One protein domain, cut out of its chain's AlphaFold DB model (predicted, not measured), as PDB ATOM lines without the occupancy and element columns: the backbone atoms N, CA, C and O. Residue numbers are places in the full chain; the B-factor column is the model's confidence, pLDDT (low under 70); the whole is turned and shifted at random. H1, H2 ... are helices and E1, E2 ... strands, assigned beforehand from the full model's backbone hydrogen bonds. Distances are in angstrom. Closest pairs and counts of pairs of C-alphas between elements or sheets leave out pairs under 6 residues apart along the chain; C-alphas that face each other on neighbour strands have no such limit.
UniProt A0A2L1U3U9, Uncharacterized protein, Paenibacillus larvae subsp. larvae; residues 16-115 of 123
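AT A GLANCE: This is residues 16 to 115 of the 123 residues of an uncharacterized protein of Paenibacillus larvae subsp. larvae (UniProt A0A2L1U3U9). A twisted sheet of five strands makes a small body at one end, and one long helix, H2, starts across one face of it and then runs far out as a free arm. The arm, residues 86 to 115, of which 86 to 114 belong to H2, makes the length. The printed part has 100 residues with five named strands and two named helices, in the order E1 E2 E3 E4 H1 E5 H2. The sheet's order is E4 E3 E2 E1 E5, antiparallel throughout, and the class is mixed, helices and strands. The whole is extended, with a radius of gyration of the C-alphas of 20.4 A and spans of 67 by 42 by 19 A.

HOW THE PARTS SIT: Start at E1, residues 16 to 19, and go on to E2, residues 23 to 31; they form a hairpin, with N 17 and O 25 2.9 A apart. E2 forms the next hairpin with E3, residues 40 to 49, where N 28 and O 42 are 2.8 A apart. E3 forms another with E4, residues 54 to 64, where N 47 and O 56 are 2.8 A apart. E1 E2 E3 E4 are a meander, each strand the antiparallel neighbour of the one before. E2 bends by 70 degrees at residue 28 and E4 by 75 degrees at residue 61. After H1, residues 65 to 68, look for E5, residues 69 to 71, an edge strand antiparallel to E1; N 18 and O 70 are 2.8 A apart. H2, residues 75 to 114, is on the strongly twisted sheet, in two layers, a helix on one face of a sheet. It lies over E4 and, only just, over E3 with 3 C-alphas, and runs across the strands at 83 degrees to E4 on the local plane. The closest C-alphas of E4 and H2 are those of Val 55 and Tyr 84, 6.2 A apart. H1 and H2 are apart. In H2 every O i to N i+4 pair is within hydrogen-bond range; H1 is too short for such a pair, and its O i to N i+3 pair is not within range.

IN THESE COORDINATES: Find C-alpha 16 at (52.966, 41.476, -36.921), where E1 begins. E2 is 21.4 A from first to last C-alpha, E3 27.5 A and E4 27.4 A; E1, E5 and H1 are shorter. From C-alpha 75 at (61.299, 37.051, -45.161), H2 runs 58.6 A to C-alpha 114 at (23.895, 3.405, -15.076).

THE WHOLE: The two C-alphas farthest apart, those of Glu 67 and Thr 115, are 66.9 A apart. The printed part has no cut. The link from E2 to E3 is short, and the others are tight. Mean pLDDT of the printed part is 88.0, with residues 58 to 59 under 70.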
ATOM      1  N   PHE A  16      51.655  41.235 -37.511       90.94
ATOM      2  CA  PHE A  16      52.966  41.476 -36.921       90.94
ATOM      3  C   PHE A  16      53.561  42.762 -37.475       90.94
ATOM      4  O   PHE A  16      53.556  43.010 -38.683       90.94
ATOM      5  N   ALA A  17      54.120  43.559 -36.576       91.94
ATOM      6  CA  ALA A  17      54.786  44.808 -36.886       91.94
ATOM      7  C   ALA A  17      56.208  44.810 -36.321       91.94
ATOM      8  O   ALA A  17      56.529  44.136 -35.340       91.94
ATOM      9  N   MET A  18      57.066  45.599 -36.950       91.62
ATOM     10  CA  MET A  18      58.394  45.918 -36.460       91.62
ATOM     11  C   MET A  18      58.347  47.269 -35.755       91.62
ATOM     12  O   MET A  18      57.830  48.245 -36.288       91.62
ATOM     13  N   ILE A  19      58.892  47.336 -34.552       88.31
ATOM     14  CA  ILE A  19      59.018  48.575 -33.798       88.31
ATOM     15  C   ILE A  19      60.312  49.258 -34.211       88.31
ATOM     16  O   ILE A  19      61.334  48.588 -34.391       88.31
ATOM     17  N   GLN A  20      60.288  50.586 -34.320       79.56
ATOM     18  CA  GLN A  20      61.497  51.382 -34.539       79.56
ATOM     19  C   GLN A  20      62.570  51.001 -33.506       79.56
ATOM     20  O   GLN A  20      62.388  51.177 -32.302       79.56
ATOM     21  N   GLY A  21      63.667  50.405 -33.978       72.06
ATOM     22  CA  GLY A  21      64.669  49.744 -33.130       72.06
ATOM     23  C   GLY A  21      64.772  48.222 -33.311       72.06
ATOM     24  O   GLY A  21      65.569  47.590 -32.626       72.06
ATOM     25  N   GLY A  22      64.005  47.632 -34.237       80.31
ATOM     26  CA  GLY A  22      64.223  46.277 -34.762       80.31
ATOM     27  C   GLY A  22      63.540  45.143 -33.994       80.31
ATOM     28  O   GLY A  22      63.803  43.976 -34.276       80.31
ATOM     29  N   LYS A  23      62.667  45.454 -33.031       87.38
ATOM     30  CA  LYS A  23      61.896  44.436 -32.299       87.38
ATOM     31  C   LYS A  23      60.622  44.088 -33.051       87.38
ATOM     32  O   LYS A  23      59.957  44.984 -33.557       87.38
ATOM     33  N   ILE A  24      60.256  42.812 -33.080       90.19
ATOM     34  CA  ILE A  24      58.982  42.367 -33.648       90.19
ATOM     35  C   ILE A  24      57.928  42.315 -32.548       90.19
ATOM     36  O   ILE A  24      58.222  41.943 -31.411       90.19
ATOM     37  N   ALA A  25      56.699  42.684 -32.889       90.06
ATOM     38  CA  ALA A  25      55.558  42.531 -32.013       90.06
ATOM     39  C   ALA A  25      54.302  42.099 -32.779       90.06
ATOM     40  O   ALA A  25      54.128  42.434 -33.948       90.06
ATOM     41  N   GLU A  26      53.435  41.361 -32.098       91.25
ATOM     42  CA  GLU A  26      52.090  40.993 -32.541       91.25
ATOM     43  C   GLU A  26      51.089  42.066 -32.105       91.25
ATOM     44  O   GLU A  26      51.133  42.516 -30.958       91.25
ATOM     45  N   ILE A  27      50.166  42.452 -32.986       92.00
ATOM     46  CA  ILE A  27      49.044  43.332 -32.663       92.00
ATOM     47  C   ILE A  27      47.951  42.517 -31.968       92.00
ATOM     48  O   ILE A  27      47.235  41.741 -32.593       92.00
ATOM     49  N   VAL A  28      47.780  42.720 -30.667       90.50
ATOM     50  CA  VAL A  28      46.793  41.999 -29.843       90.50
ATOM     51  C   VAL A  28      45.459  42.739 -29.799       90.50
ATOM     52  O   VAL A  28      44.398  42.133 -29.661       90.50
ATOM     53  N   SER A  29      45.497  44.065 -29.884       90.50
ATOM     54  CA  SER A  29      44.304  44.903 -29.859       90.50
ATOM     55  C   SER A  29      44.552  46.202 -30.623       90.50
ATOM     56  O   SER A  29      45.697  46.636 -30.780       90.50
ATOM     57  N   LYS A  30      43.473  46.846 -31.081       91.56
ATOM     58  CA  LYS A  30      43.534  48.186 -31.664       91.56
ATOM     59  C   LYS A  30      42.368  49.054 -31.220       91.56
ATOM     60  O   LYS A  30      41.228  48.607 -31.157       91.56
ATOM     61  N   THR A  31      42.656  50.317 -30.936       90.25
ATOM     62  CA  THR A  31      41.679  51.326 -30.516       90.25
ATOM     63  C   THR A  31      41.934  52.631 -31.265       90.25
ATOM     64  O   THR A  31      43.084  53.020 -31.453       90.25
ATOM     65  N   TYR A  32      40.873  53.341 -31.653       87.56
ATOM     66  CA  TYR A  32      40.962  54.687 -32.231       87.56
ATOM     67  C   TYR A  32      40.422  55.726 -31.239       87.56
ATOM     68  O   TYR A  32      39.205  55.920 -31.167       87.56
ATOM     69  N   PRO A  33      41.277  56.390 -30.439       81.75
ATOM     70  CA  PRO A  33      40.833  57.424 -29.525       81.75
ATOM     71  C   PRO A  33      40.653  58.739 -30.293       81.75
ATOM     72  O   PRO A  33      41.625  59.364 -30.724       81.75
ATOM     73  N   GLU A  34      39.405  59.195 -30.405       78.62
ATOM     74  CA  GLU A  34      39.018  60.389 -31.177       78.62
ATOM     75  C   GLU A  34      39.780  61.656 -30.762       78.62
ATOM     76  O   GLU A  34      40.102  62.491 -31.601       78.62
ATOM     77  N   LYS A  35      40.160  61.759 -29.480       80.88
ATOM     78  CA  LYS A  35      40.947  62.876 -28.934       80.88
ATOM     79  C   LYS A  35      42.333  63.027 -29.577       80.88
ATOM     80  O   LYS A  35      42.848  64.139 -29.640       80.88
ATOM     81  N   PHE A  36      42.955  61.926 -29.995       74.19
ATOM     82  CA  PHE A  36      44.321  61.928 -30.530       74.19
ATOM     83  C   PHE A  36      44.363  61.759 -32.049       74.19
ATOM     84  O   PHE A  36      45.413  61.978 -32.642       74.19
ATOM     85  N   GLY A  37      43.249  61.358 -32.670       82.25
ATOM     86  CA  GLY A  37      43.142  61.203 -34.120       82.25
ATOM     87  C   GLY A  37      44.012  60.092 -34.725       82.25
ATOM     88  O   GLY A  37      44.113  60.027 -35.945       82.25
ATOM     89  N   LYS A  38      44.622  59.222 -33.905       85.62
ATOM     90  CA  LYS A  38      45.579  58.181 -34.321       85.62
ATOM     91  C   LYS A  38      45.196  56.808 -33.779       85.62
ATOM     92  O   LYS A  38      44.717  56.713 -32.649       85.62
ATOM     93  N   TRP A  39      45.471  55.746 -34.536       89.12
ATOM     94  CA  TRP A  39      45.328  54.377 -34.040       89.12
ATOM     95  C   TRP A  39      46.342  54.074 -32.934       89.12
ATOM     96  O   TRP A  39      47.525  54.424 -33.009       89.12
ATOM     97  N   ARG A  40      45.850  53.418 -31.886       88.94
ATOM     98  CA  ARG A  40      46.629  52.881 -30.777       88.94
ATOM     99  C   ARG A  40      46.521  51.365 -30.811       88.94
ATOM    100  O   ARG A  40      45.415  50.840 -30.900       88.94
ATOM    101  N   TYR A  41      47.657  50.701 -30.694       90.75
ATOM    102  CA  TYR A  41      47.771  49.256 -30.696       90.75
ATOM    103  C   TYR A  41      48.271  48.758 -29.355       90.75
ATOM    104  O   TYR A  41      49.232  49.307 -28.806       90.75
ATOM    105  N   ASP A  42      47.645  47.694 -28.874       90.19
ATOM    106  CA  ASP A  42      48.217  46.877 -27.816       90.19
ATOM    107  C   ASP A  42      49.000  45.773 -28.487       90.19
ATOM    108  O   ASP A  42      48.491  45.088 -29.376       90.19
ATOM    109  N   ILE A  43      50.243  45.616 -28.063       90.19
ATOM    110  CA  ILE A  43      51.174  44.727 -28.724       90.19
ATOM    111  C   ILE A  43      51.804  43.750 -27.742       90.19
ATOM    112  O   ILE A  43      51.992  44.071 -26.566       90.19
ATOM    113  N   CYS A  44      52.144  42.568 -28.238       89.88
ATOM    114  CA  CYS A  44      52.923  41.554 -27.536       89.88
ATOM    115  C   CYS A  44      54.284  41.445 -28.220       89.88
ATOM    116  O   CYS A  44      54.342  41.223 -29.428       89.88
ATOM    117  N   TYR A  45      55.380  41.628 -27.488       89.25
ATOM    118  CA  TYR A  45      56.711  41.498 -28.074       89.25
ATOM    119  C   TYR A  45      57.023  40.047 -28.421       89.25
ATOM    120  O   TYR A  45      56.714  39.140 -27.652       89.25
ATOM    121  N   LEU A  46      57.720  39.843 -29.533       88.94
ATOM    122  CA  LEU A  46      58.350  38.572 -29.852       88.94
ATOM    123  C   LEU A  46      59.856  38.683 -29.624       88.94
ATOM    124  O   LEU A  46      60.513  39.576 -30.165       88.94
ATOM    125  N   ASP A  47      60.401  37.766 -28.836       88.25
ATOM    126  CA  ASP A  47      61.836  37.531 -28.756       88.25
ATOM    127  C   ASP A  47      62.213  36.495 -29.818       88.25
ATOM    128  O   ASP A  47      61.656  35.396 -29.849       88.25
ATOM    129  N   ILE A  48      63.101  36.874 -30.739       88.19
ATOM    130  CA  ILE A  48      63.450  36.072 -31.915       88.19
ATOM    131  C   ILE A  48      64.950  35.802 -31.902       88.19
ATOM    132  O   ILE A  48      65.762  36.675 -32.212       88.19
ATOM    133  N   ASP A  49      65.315  34.554 -31.624       87.81
ATOM    134  CA  ASP A  49      66.683  34.064 -31.757       87.81
ATOM    135  C   ASP A  49      66.846  33.441 -33.150       87.81
ATOM    136  O   ASP A  49      66.473  32.290 -33.393       87.81
ATOM    137  N   LYS A  50      67.406  34.222 -34.084       86.25
ATOM    138  CA  LYS A  50      67.686  33.777 -35.460       86.25
ATOM    139  C   LYS A  50      68.743  32.670 -35.533       86.25
ATOM    140  O   LYS A  50      68.796  31.967 -36.534       86.25
ATOM    141  N   VAL A  51      69.604  32.527 -34.522       87.81
ATOM    142  CA  VAL A  51      70.646  31.486 -34.505       87.81
ATOM    143  C   VAL A  51      70.028  30.151 -34.109       87.81
ATOM    144  O   VAL A  51      70.333  29.121 -34.704       87.81
ATOM    145  N   LYS A  52      69.123  30.170 -33.126       89.31
ATOM    146  CA  LYS A  52      68.414  28.974 -32.655       89.31
ATOM    147  C   LYS A  52      67.109  28.696 -33.402       89.31
ATOM    148  O   LYS A  52      66.510  27.649 -33.179       89.31
ATOM    149  N   ASN A  53      66.673  29.595 -34.287       87.06
ATOM    150  CA  ASN A  53      65.378  29.542 -34.977       87.06
ATOM    151  C   ASN A  53      64.191  29.411 -34.008       87.06
ATOM    152  O   ASN A  53      63.234  28.669 -34.256       87.06
ATOM    153  N   THR A  54      64.264  30.126 -32.885       86.44
ATOM    154  CA  THR A  54      63.233  30.107 -31.843       86.44
ATOM    155  C   THR A  54      62.581  31.468 -31.696       86.44
ATOM    156  O   THR A  54      63.252  32.497 -31.760       86.44
ATOM    157  N   VAL A  55      61.275  31.449 -31.450       88.44
ATOM    158  CA  VAL A  55      60.470  32.632 -31.152       88.44
ATOM    159  C   VAL A  55      59.746  32.394 -29.831       88.44
ATOM    160  O   VAL A  55      59.228  31.299 -29.605       88.44
ATOM    161  N   SER A  56      59.705  33.400 -28.966       84.00
ATOM    162  CA  SER A  56      58.900  33.384 -27.744       84.00
ATOM    163  C   SER A  56      58.143  34.701 -27.576       84.00
ATOM    164  O   SER A  56      58.642  35.773 -27.912       84.00
ATOM    165  N   GLY A  57      56.905  34.624 -27.089       74.75
ATOM    166  CA  GLY A  57      56.091  35.799 -26.787       74.75
ATOM    167  C   GLY A  57      56.417  36.369 -25.407       74.75
ATOM    168  O   GLY A  57      56.581  35.616 -24.448       74.75
ATOM    169  N   ASN A  58      56.485  37.694 -25.299       69.25
ATOM    170  CA  ASN A  58      56.778  38.432 -24.074       69.25
ATOM    171  C   ASN A  58      55.968  39.738 -23.973       69.25
ATOM    172  O   ASN A  58      55.370  40.201 -24.934       69.25
ATOM    173  N   THR A  59      55.978  40.320 -22.769       69.62
ATOM    174  CA  THR A  59      55.515  41.657 -22.335       69.62
ATOM    175  C   THR A  59      54.544  42.423 -23.242       69.62
ATOM    176  O   THR A  59      54.875  42.840 -24.350       69.62
ATOM    177  N   ARG A  60      53.372  42.769 -22.692       78.75
ATOM    178  CA  ARG A  60      52.390  43.628 -23.363       78.75
ATOM    179  C   ARG A  60      52.675  45.108 -23.143       78.75
ATOM    180  O   ARG A  60      52.828  45.539 -22.000       78.75
ATOM    181  N   ILE A  61      52.679  45.894 -24.216       80.62
ATOM    182  CA  ILE A  61      52.750  47.360 -24.145       80.62
ATOM    183  C   ILE A  61      51.765  48.008 -25.119       80.62
ATOM    184  O   ILE A  61      51.172  47.331 -25.951       80.62
ATOM    185  N   HIS A  62      51.616  49.328 -25.029       83.31
ATOM    186  CA  HIS A  62      50.750  50.092 -25.922       83.31
ATOM    187  C   HIS A  62      51.592  51.046 -26.770       83.31
ATOM    188  O   HIS A  62      52.368  51.819 -26.208       83.31
ATOM    189  N   LEU A  63      51.396  51.044 -28.086       81.56
ATOM    190  CA  LEU A  63      52.088  51.933 -29.022       81.56
ATOM    191  C   LEU A  63      51.105  52.628 -29.969       81.56
ATOM    192  O   LEU A  63      49.987  52.172 -30.193       81.56
ATOM    193  N   ARG A  64      51.518  53.771 -30.515       79.56
ATOM    194  CA  ARG A  64      50.790  54.484 -31.573       79.56
ATOM    195  C   ARG A  64      51.295  54.045 -32.941       79.56
ATOM    196  O   ARG A  64      52.494  53.843 -33.108       79.56
ATOM    197  N   GLU A  65      50.379  53.947 -33.897       74.00
ATOM    198  CA  GLU A  65      50.638  53.459 -35.255       74.00
ATOM    199  C   GLU A  65      51.788  54.176 -35.969       74.00
ATOM    200  O   GLU A  65      52.827  53.583 -36.246       74.00
ATOM    201  N   GLU A  66      51.594  55.461 -36.263       70.69
ATOM    202  CA  GLU A  66      52.458  56.230 -37.164       70.69
ATOM    203  C   GLU A  66      53.830  56.543 -36.561       70.69
ATOM    204  O   GLU A  66      54.773  56.835 -37.286       70.69
ATOM    205  N   GLU A  67      53.938  56.519 -35.233       71.88
ATOM    206  CA  GLU A  67      55.126  56.982 -34.512       71.88
ATOM    207  C   GLU A  67      56.098  55.840 -34.200       71.88
ATOM    208  O   GLU A  67      57.258  56.105 -33.894       71.88
ATOM    209  N   HIS A  68      55.650  54.579 -34.261       79.88
ATOM    210  CA  HIS A  68      56.420  53.478 -33.683       79.88
ATOM    211  C   HIS A  68      56.392  52.162 -34.461       79.88
ATOM    212  O   HIS A  68      57.212  51.305 -34.136       79.88
ATOM    213  N   LEU A  69      55.491  51.975 -35.440       87.00
ATOM    214  CA  LEU A  69      55.266  50.674 -36.083       87.00
ATOM    215  C   LEU A  69      55.486  50.678 -37.606       87.00
ATOM    216  O   LEU A  69      54.860  51.406 -38.385       87.00
ATOM    217  N   GLU A  70      56.321  49.748 -38.048       90.31
ATOM    218  CA  GLU A  70      56.683  49.472 -39.433       90.31
ATOM    219  C   GLU A  70      56.246  48.060 -39.839       90.31
ATOM    220  O   GLU A  70      56.042  47.180 -39.005       90.31
ATOM    221  N   THR A  71      56.061  47.838 -41.137       89.31
ATOM    222  CA  THR A  71      55.724  46.508 -41.654       89.31
ATOM    223  C   THR A  71      56.961  45.617 -41.603       89.31
ATOM    224  O   THR A  71      58.055  46.051 -41.965       89.31
ATOM    225  N   VAL A  72      56.804  44.365 -41.174       90.31
ATOM    226  CA  VAL A  72      57.895  43.383 -41.217       90.31
ATOM    227  C   VAL A  72      58.185  43.019 -42.673       90.31
ATOM    228  O   VAL A  72      57.320  42.490 -43.365       90.31
ATOM    229  N   THR A  73      59.400  43.297 -43.141       89.81
ATOM    230  CA  THR A  73      59.816  43.055 -44.536       89.81
ATOM    231  C   THR A  73      60.829  41.923 -44.690       89.81
ATOM    232  O   THR A  73      61.000  41.417 -45.795       89.81
ATOM    233  N   ASP A  74      61.488  41.501 -43.605       89.75
ATOM    234  CA  ASP A  74      62.466  40.405 -43.603       89.75
ATOM    235  C   ASP A  74      61.750  39.044 -43.778       89.75
ATOM    236  O   ASP A  74      61.015  38.621 -42.876       89.75
ATOM    237  N   PRO A  75      61.973  38.322 -44.896       89.12
ATOM    238  CA  PRO A  75      61.299  37.051 -45.161       89.12
ATOM    239  C   PRO A  75      61.639  35.942 -44.158       89.12
ATOM    240  O   PRO A  75      60.795  35.095 -43.873       89.12
ATOM    241  N   HIS A  76      62.857  35.934 -43.607       89.19
ATOM    242  CA  HIS A  76      63.258  34.929 -42.625       89.19
ATOM    243  C   HIS A  76      62.535  35.165 -41.297       89.19
ATOM    244  O   HIS A  76      62.025  34.220 -40.695       89.19
ATOM    245  N   LEU A  77      62.413  36.427 -40.871       89.19
ATOM    246  CA  LEU A  77      61.607  36.771 -39.698       89.19
ATOM    247  C   LEU A  77      60.141  36.384 -39.892       89.19
ATOM    248  O   LEU A  77      59.572  35.747 -39.010       89.19
ATOM    249  N   LEU A  78      59.553  36.693 -41.051       90.31
ATOM    250  CA  LEU A  78      58.178  36.293 -41.370       90.31
ATOM    251  C   LEU A  78      57.985  34.773 -41.279       90.31
ATOM    252  O   LEU A  78      56.987  34.315 -40.723       90.31
ATOM    253  N   LEU A  79      58.948  33.986 -41.769       92.12
ATOM    254  CA  LEU A  79      58.894  32.527 -41.684       92.12
ATOM    255  C   LEU A  79      58.958  32.026 -40.233       92.12
ATOM    256  O   LEU A  79      58.169  31.162 -39.851       92.12
ATOM    257  N   LEU A  80      59.864  32.577 -39.417       91.44
ATOM    258  CA  LEU A  80      59.992  32.220 -38.000       91.44
ATOM    259  C   LEU A  80      58.725  32.566 -37.208       91.44
ATOM    260  O   LEU A  80      58.264  31.757 -36.403       91.44
ATOM    261  N   ILE A  81      58.126  33.727 -37.482       90.44
ATOM    262  CA  ILE A  81      56.856  34.157 -36.886       90.44
ATOM    263  C   ILE A  81      55.732  33.185 -37.265       90.44
ATOM    264  O   ILE A  81      55.041  32.671 -36.389       90.44
ATOM    265  N   LYS A  82      55.582  32.864 -38.557       90.56
ATOM    266  CA  LYS A  82      54.543  31.933 -39.028       90.56
ATOM    267  C   LYS A  82      54.711  30.541 -38.424       90.56
ATOM    268  O   LYS A  82      53.728  29.928 -38.012       90.56
ATOM    269  N   LYS A  83      55.950  30.051 -38.324       91.62
ATOM    270  CA  LYS A  83      56.265  28.793 -37.633       91.62
ATOM    271  C   LYS A  83      55.770  28.826 -36.184       91.62
ATOM    272  O   LYS A  83      55.067  27.907 -35.775       91.62
ATOM    273  N   TYR A  84      56.077  29.889 -35.445       88.88
ATOM    274  CA  TYR A  84      55.642  30.058 -34.058       88.88
ATOM    275  C   TYR A  84      54.115  30.098 -33.899       88.88
ATOM    276  O   TYR A  84      53.568  29.452 -32.999       88.88
ATOM    277  N   GLU A  85      53.408  30.791 -34.797       88.19
ATOM    278  CA  GLU A  85      51.940  30.808 -34.811       88.19
ATOM    279  C   GLU A  85      51.360  29.402 -35.000       88.19
ATOM    280  O   GLU A  85      50.433  29.006 -34.288       88.19
ATOM    281  N   PHE A  86      51.899  28.631 -35.950       90.62
ATOM    282  CA  PHE A  86      51.450  27.260 -36.185       90.62
ATOM    283  C   PHE A  86      51.763  26.346 -35.002       90.62
ATOM    284  O   PHE A  86      50.895  25.579 -34.590       90.62
ATOM    285  N   GLU A  87      52.959  26.447 -34.422       90.69
ATOM    286  CA  GLU A  87      53.344  25.676 -33.237       90.69
ATOM    287  C   GLU A  87      52.390  25.960 -32.068       90.69
ATOM    288  O   GLU A  87      51.880  25.024 -31.452       90.69
ATOM    289  N   THR A  88      52.059  27.229 -31.825       87.00
ATOM    290  CA  THR A  88      51.117  27.634 -30.770       87.00
ATOM    291  C   THR A  88      49.707  27.102 -31.026       87.00
ATOM    292  O   THR A  88      49.094  26.522 -30.128       87.00
ATOM    293  N   LYS A  89      49.204  27.221 -32.262       90.75
ATOM    294  CA  LYS A  89      47.890  26.682 -32.652       90.75
ATOM    295  C   LYS A  89      47.821  25.166 -32.488       90.75
ATOM    296  O   LYS A  89      46.844  24.656 -31.952       90.75
ATOM    297  N   ILE A  90      48.869  24.444 -32.886       94.12
ATOM    298  CA  ILE A  90      48.948  22.988 -32.714       94.12
ATOM    299  C   ILE A  90      48.916  22.615 -31.230       94.12
ATOM    300  O   ILE A  90      48.224  21.671 -30.859       94.12
ATOM    301  N   GLN A  91      49.645  23.335 -30.372       91.25
ATOM    302  CA  GLN A  91      49.614  23.077 -28.930       91.25
ATOM    303  C   GLN A  91      48.227  23.331 -28.333       91.25
ATOM    304  O   GLN A  91      47.771  22.544 -27.506       91.25
ATOM    305  N   HIS A  92      47.532  24.376 -28.786       92.38
ATOM    306  CA  HIS A  92      46.162  24.647 -28.361       92.38
ATOM    307  C   HIS A  92      45.203  23.525 -28.775       92.38
ATOM    308  O   HIS A  92      44.517  22.972 -27.920       92.38
ATOM    309  N   ILE A  93      45.249  23.099 -30.042       95.06
ATOM    310  CA  ILE A  93      44.445  21.976 -30.553       95.06
ATOM    311  C   ILE A  93      44.719  20.697 -29.754       95.06
ATOM    312  O   ILE A  93      43.793  19.983 -29.385       95.06
ATOM    313  N   LYS A  94      45.987  20.403 -29.438       94.69
ATOM    314  CA  LYS A  94      46.347  19.247 -28.598       94.69
ATOM    315  C   LYS A  94      45.746  19.339 -27.195       94.69
ATOM    316  O   LYS A  94      45.333  18.323 -26.645       94.69
ATOM    317  N   ALA A  95      45.706  20.535 -26.610       93.81
ATOM    318  CA  ALA A  95      45.103  20.746 -25.299       93.81
ATOM    319  C   ALA A  95      43.576  20.565 -25.334       93.81
ATOM    320  O   ALA A  95      43.033  19.894 -24.459       93.81
ATOM    321  N   GLU A  96      42.900  21.108 -26.350       95.69
ATOM    322  CA  GLU A  96      41.457  20.920 -26.561       95.69
ATOM    323  C   GLU A  96      41.105  19.447 -26.795       95.69
ATOM    324  O   GLU A  96      40.180  18.923 -26.178       95.69
ATOM    325  N   LEU A  97      41.889  18.746 -27.620       95.94
ATOM    326  CA  LEU A  97      41.710  17.317 -27.878       95.94
ATOM    327  C   LEU A  97      41.820  16.500 -26.585       95.94
ATOM    328  O   LEU A  97      40.954  15.679 -26.304       95.94
ATOM    329  N   LYS A  98      42.815  16.796 -25.744       95.00
ATOM    330  CA  LYS A  98      42.967  16.142 -24.438       95.00
ATOM    331  C   LYS A  98      41.767  16.384 -23.515       95.00
ATOM    332  O   LYS A  98      41.356  15.490 -22.777       95.00
ATOM    333  N   GLN A  99      41.202  17.593 -23.529       94.31
ATOM    334  CA  GLN A  99      39.991  17.893 -22.760       94.31
ATOM    335  C   GLN A  99      38.789  17.093 -23.268       94.31
ATOM    336  O   GLN A  99      38.001  16.605 -22.455       94.31
ATOM    337  N   LEU A 100      38.669  16.930 -24.587       95.12
ATOM    338  CA  LEU A 100      37.624  16.121 -25.201       95.12
ATOM    339  C   LEU A 100      37.770  14.637 -24.837       95.12
ATOM    340  O   LEU A 100      36.784  14.035 -24.424       95.12
ATOM    341  N   GLU A 101      38.981  14.075 -24.913       94.56
ATOM    342  CA  GLU A 101      39.283  12.697 -24.487       94.56
ATOM    343  C   GLU A 101      38.847  12.462 -23.034       94.56
ATOM    344  O   GLU A 101      38.074  11.551 -22.751       94.56
ATOM    345  N   THR A 102      39.227  13.365 -22.121       93.75
ATOM    346  CA  THR A 102      38.787  13.307 -20.714       93.75
ATOM    347  C   THR A 102      37.261  13.416 -20.573       93.75
ATOM    348  O   THR A 102      36.667  12.859 -19.648       93.75
ATOM    349  N   GLY A 103      36.603  14.174 -21.453       94.50
ATOM    350  CA  GLY A 103      35.146  14.280 -21.500       94.50
ATOM    351  C   GLY A 103      34.479  12.962 -21.892       94.50
ATOM    352  O   GLY A 103      33.525  12.551 -21.234       94.50
ATOM    353  N   VAL A 104      35.009  12.285 -22.914       95.12
ATOM    354  CA  VAL A 104      34.525  10.976 -23.379       95.12
ATOM    355  C   VAL A 104      34.676   9.922 -22.283       95.12
ATOM    356  O   VAL A 104      33.685   9.279 -21.944       95.12
ATOM    357  N   GLU A 105      35.843   9.825 -21.641       94.19
ATOM    358  CA  GLU A 105      36.088   8.870 -20.545       94.19
ATOM    359  C   GLU A 105      35.065   9.011 -19.402       94.19
ATOM    360  O   GLU A 105      34.571   8.025 -18.852       94.19
ATOM    361  N   LYS A 106      34.692  10.249 -19.047       94.44
ATOM    362  CA  LYS A 106      33.676  10.509 -18.013       94.44
ATOM    363  C   LYS A 106      32.284  10.045 -18.430       94.44
ATOM    364  O   LYS A 106      31.523   9.578 -17.578       94.44
ATOM    365  N   ILE A 107      31.934  10.205 -19.706       94.44
ATOM    366  CA  ILE A 107      30.655   9.738 -20.250       94.44
ATOM    367  C   ILE A 107      30.628   8.211 -20.238       94.44
ATOM    368  O   ILE A 107      29.667   7.641 -19.729       94.44
ATOM    369  N   GLU A 108      31.684   7.555 -20.719       93.25
ATOM    370  CA  GLU A 108      31.811   6.092 -20.712       93.25
ATOM    371  C   GLU A 108      31.699   5.521 -19.296       93.25
ATOM    372  O   GLU A 108      30.912   4.608 -19.056       93.25
ATOM    373  N   TYR A 109      32.404   6.117 -18.331       92.44
ATOM    374  CA  TYR A 109      32.296   5.737 -16.924       92.44
ATOM    375  C   TYR A 109      30.872   5.908 -16.377       92.44
ATOM    376  O   TYR A 109      30.352   5.039 -15.679       92.44
ATOM    377  N   SER A 110      30.212   7.019 -16.714       93.38
ATOM    378  CA  SER A 110      28.828   7.262 -16.299       93.38
ATOM    379  C   SER A 110      27.873   6.232 -16.906       93.38
ATOM    380  O   SER A 110      26.976   5.759 -16.213       93.38
ATOM    381  N   LEU A 111      28.087   5.853 -18.171       92.94
ATOM    382  CA  LEU A 111      27.324   4.808 -18.851       92.94
ATOM    383  C   LEU A 111      27.531   3.438 -18.194       92.94
ATOM    384  O   LEU A 111      26.537   2.754 -17.959       92.94
ATOM    385  N   ASP A 112      28.758   3.050 -17.830       90.75
ATOM    386  CA  ASP A 112      29.013   1.776 -17.125       90.75
ATOM    387  C   ASP A 112      28.282   1.696 -15.777       90.75
ATOM    388  O   ASP A 112      27.780   0.635 -15.403       90.75
ATOM    389  N   ILE A 113      28.179   2.816 -15.055       91.25
ATOM    390  CA  ILE A 113      27.470   2.864 -13.769       91.25
ATOM    391  C   ILE A 113      25.960   2.695 -13.948       91.25
ATOM    392  O   ILE A 113      25.331   1.983 -13.166       91.25
ATOM    393  N   ILE A 114      25.359   3.395 -14.916       90.50
ATOM    394  CA  ILE A 114      23.895   3.405 -15.076       90.50
ATOM    395  C   ILE A 114      23.375   2.212 -15.875       90.50
ATOM    396  O   ILE A 114      22.177   1.936 -15.836       90.50
ATOM    397  N   THR A 115      24.245   1.525 -16.621       85.88
ATOM    398  CA  THR A 115      23.857   0.354 -17.404       85.88
ATOM    399  C   THR A 115      23.618  -0.819 -16.453       85.88
ATOM    400  O   THR A 115      24.539  -1.217 -15.735       85.88
TER     401      THR A 115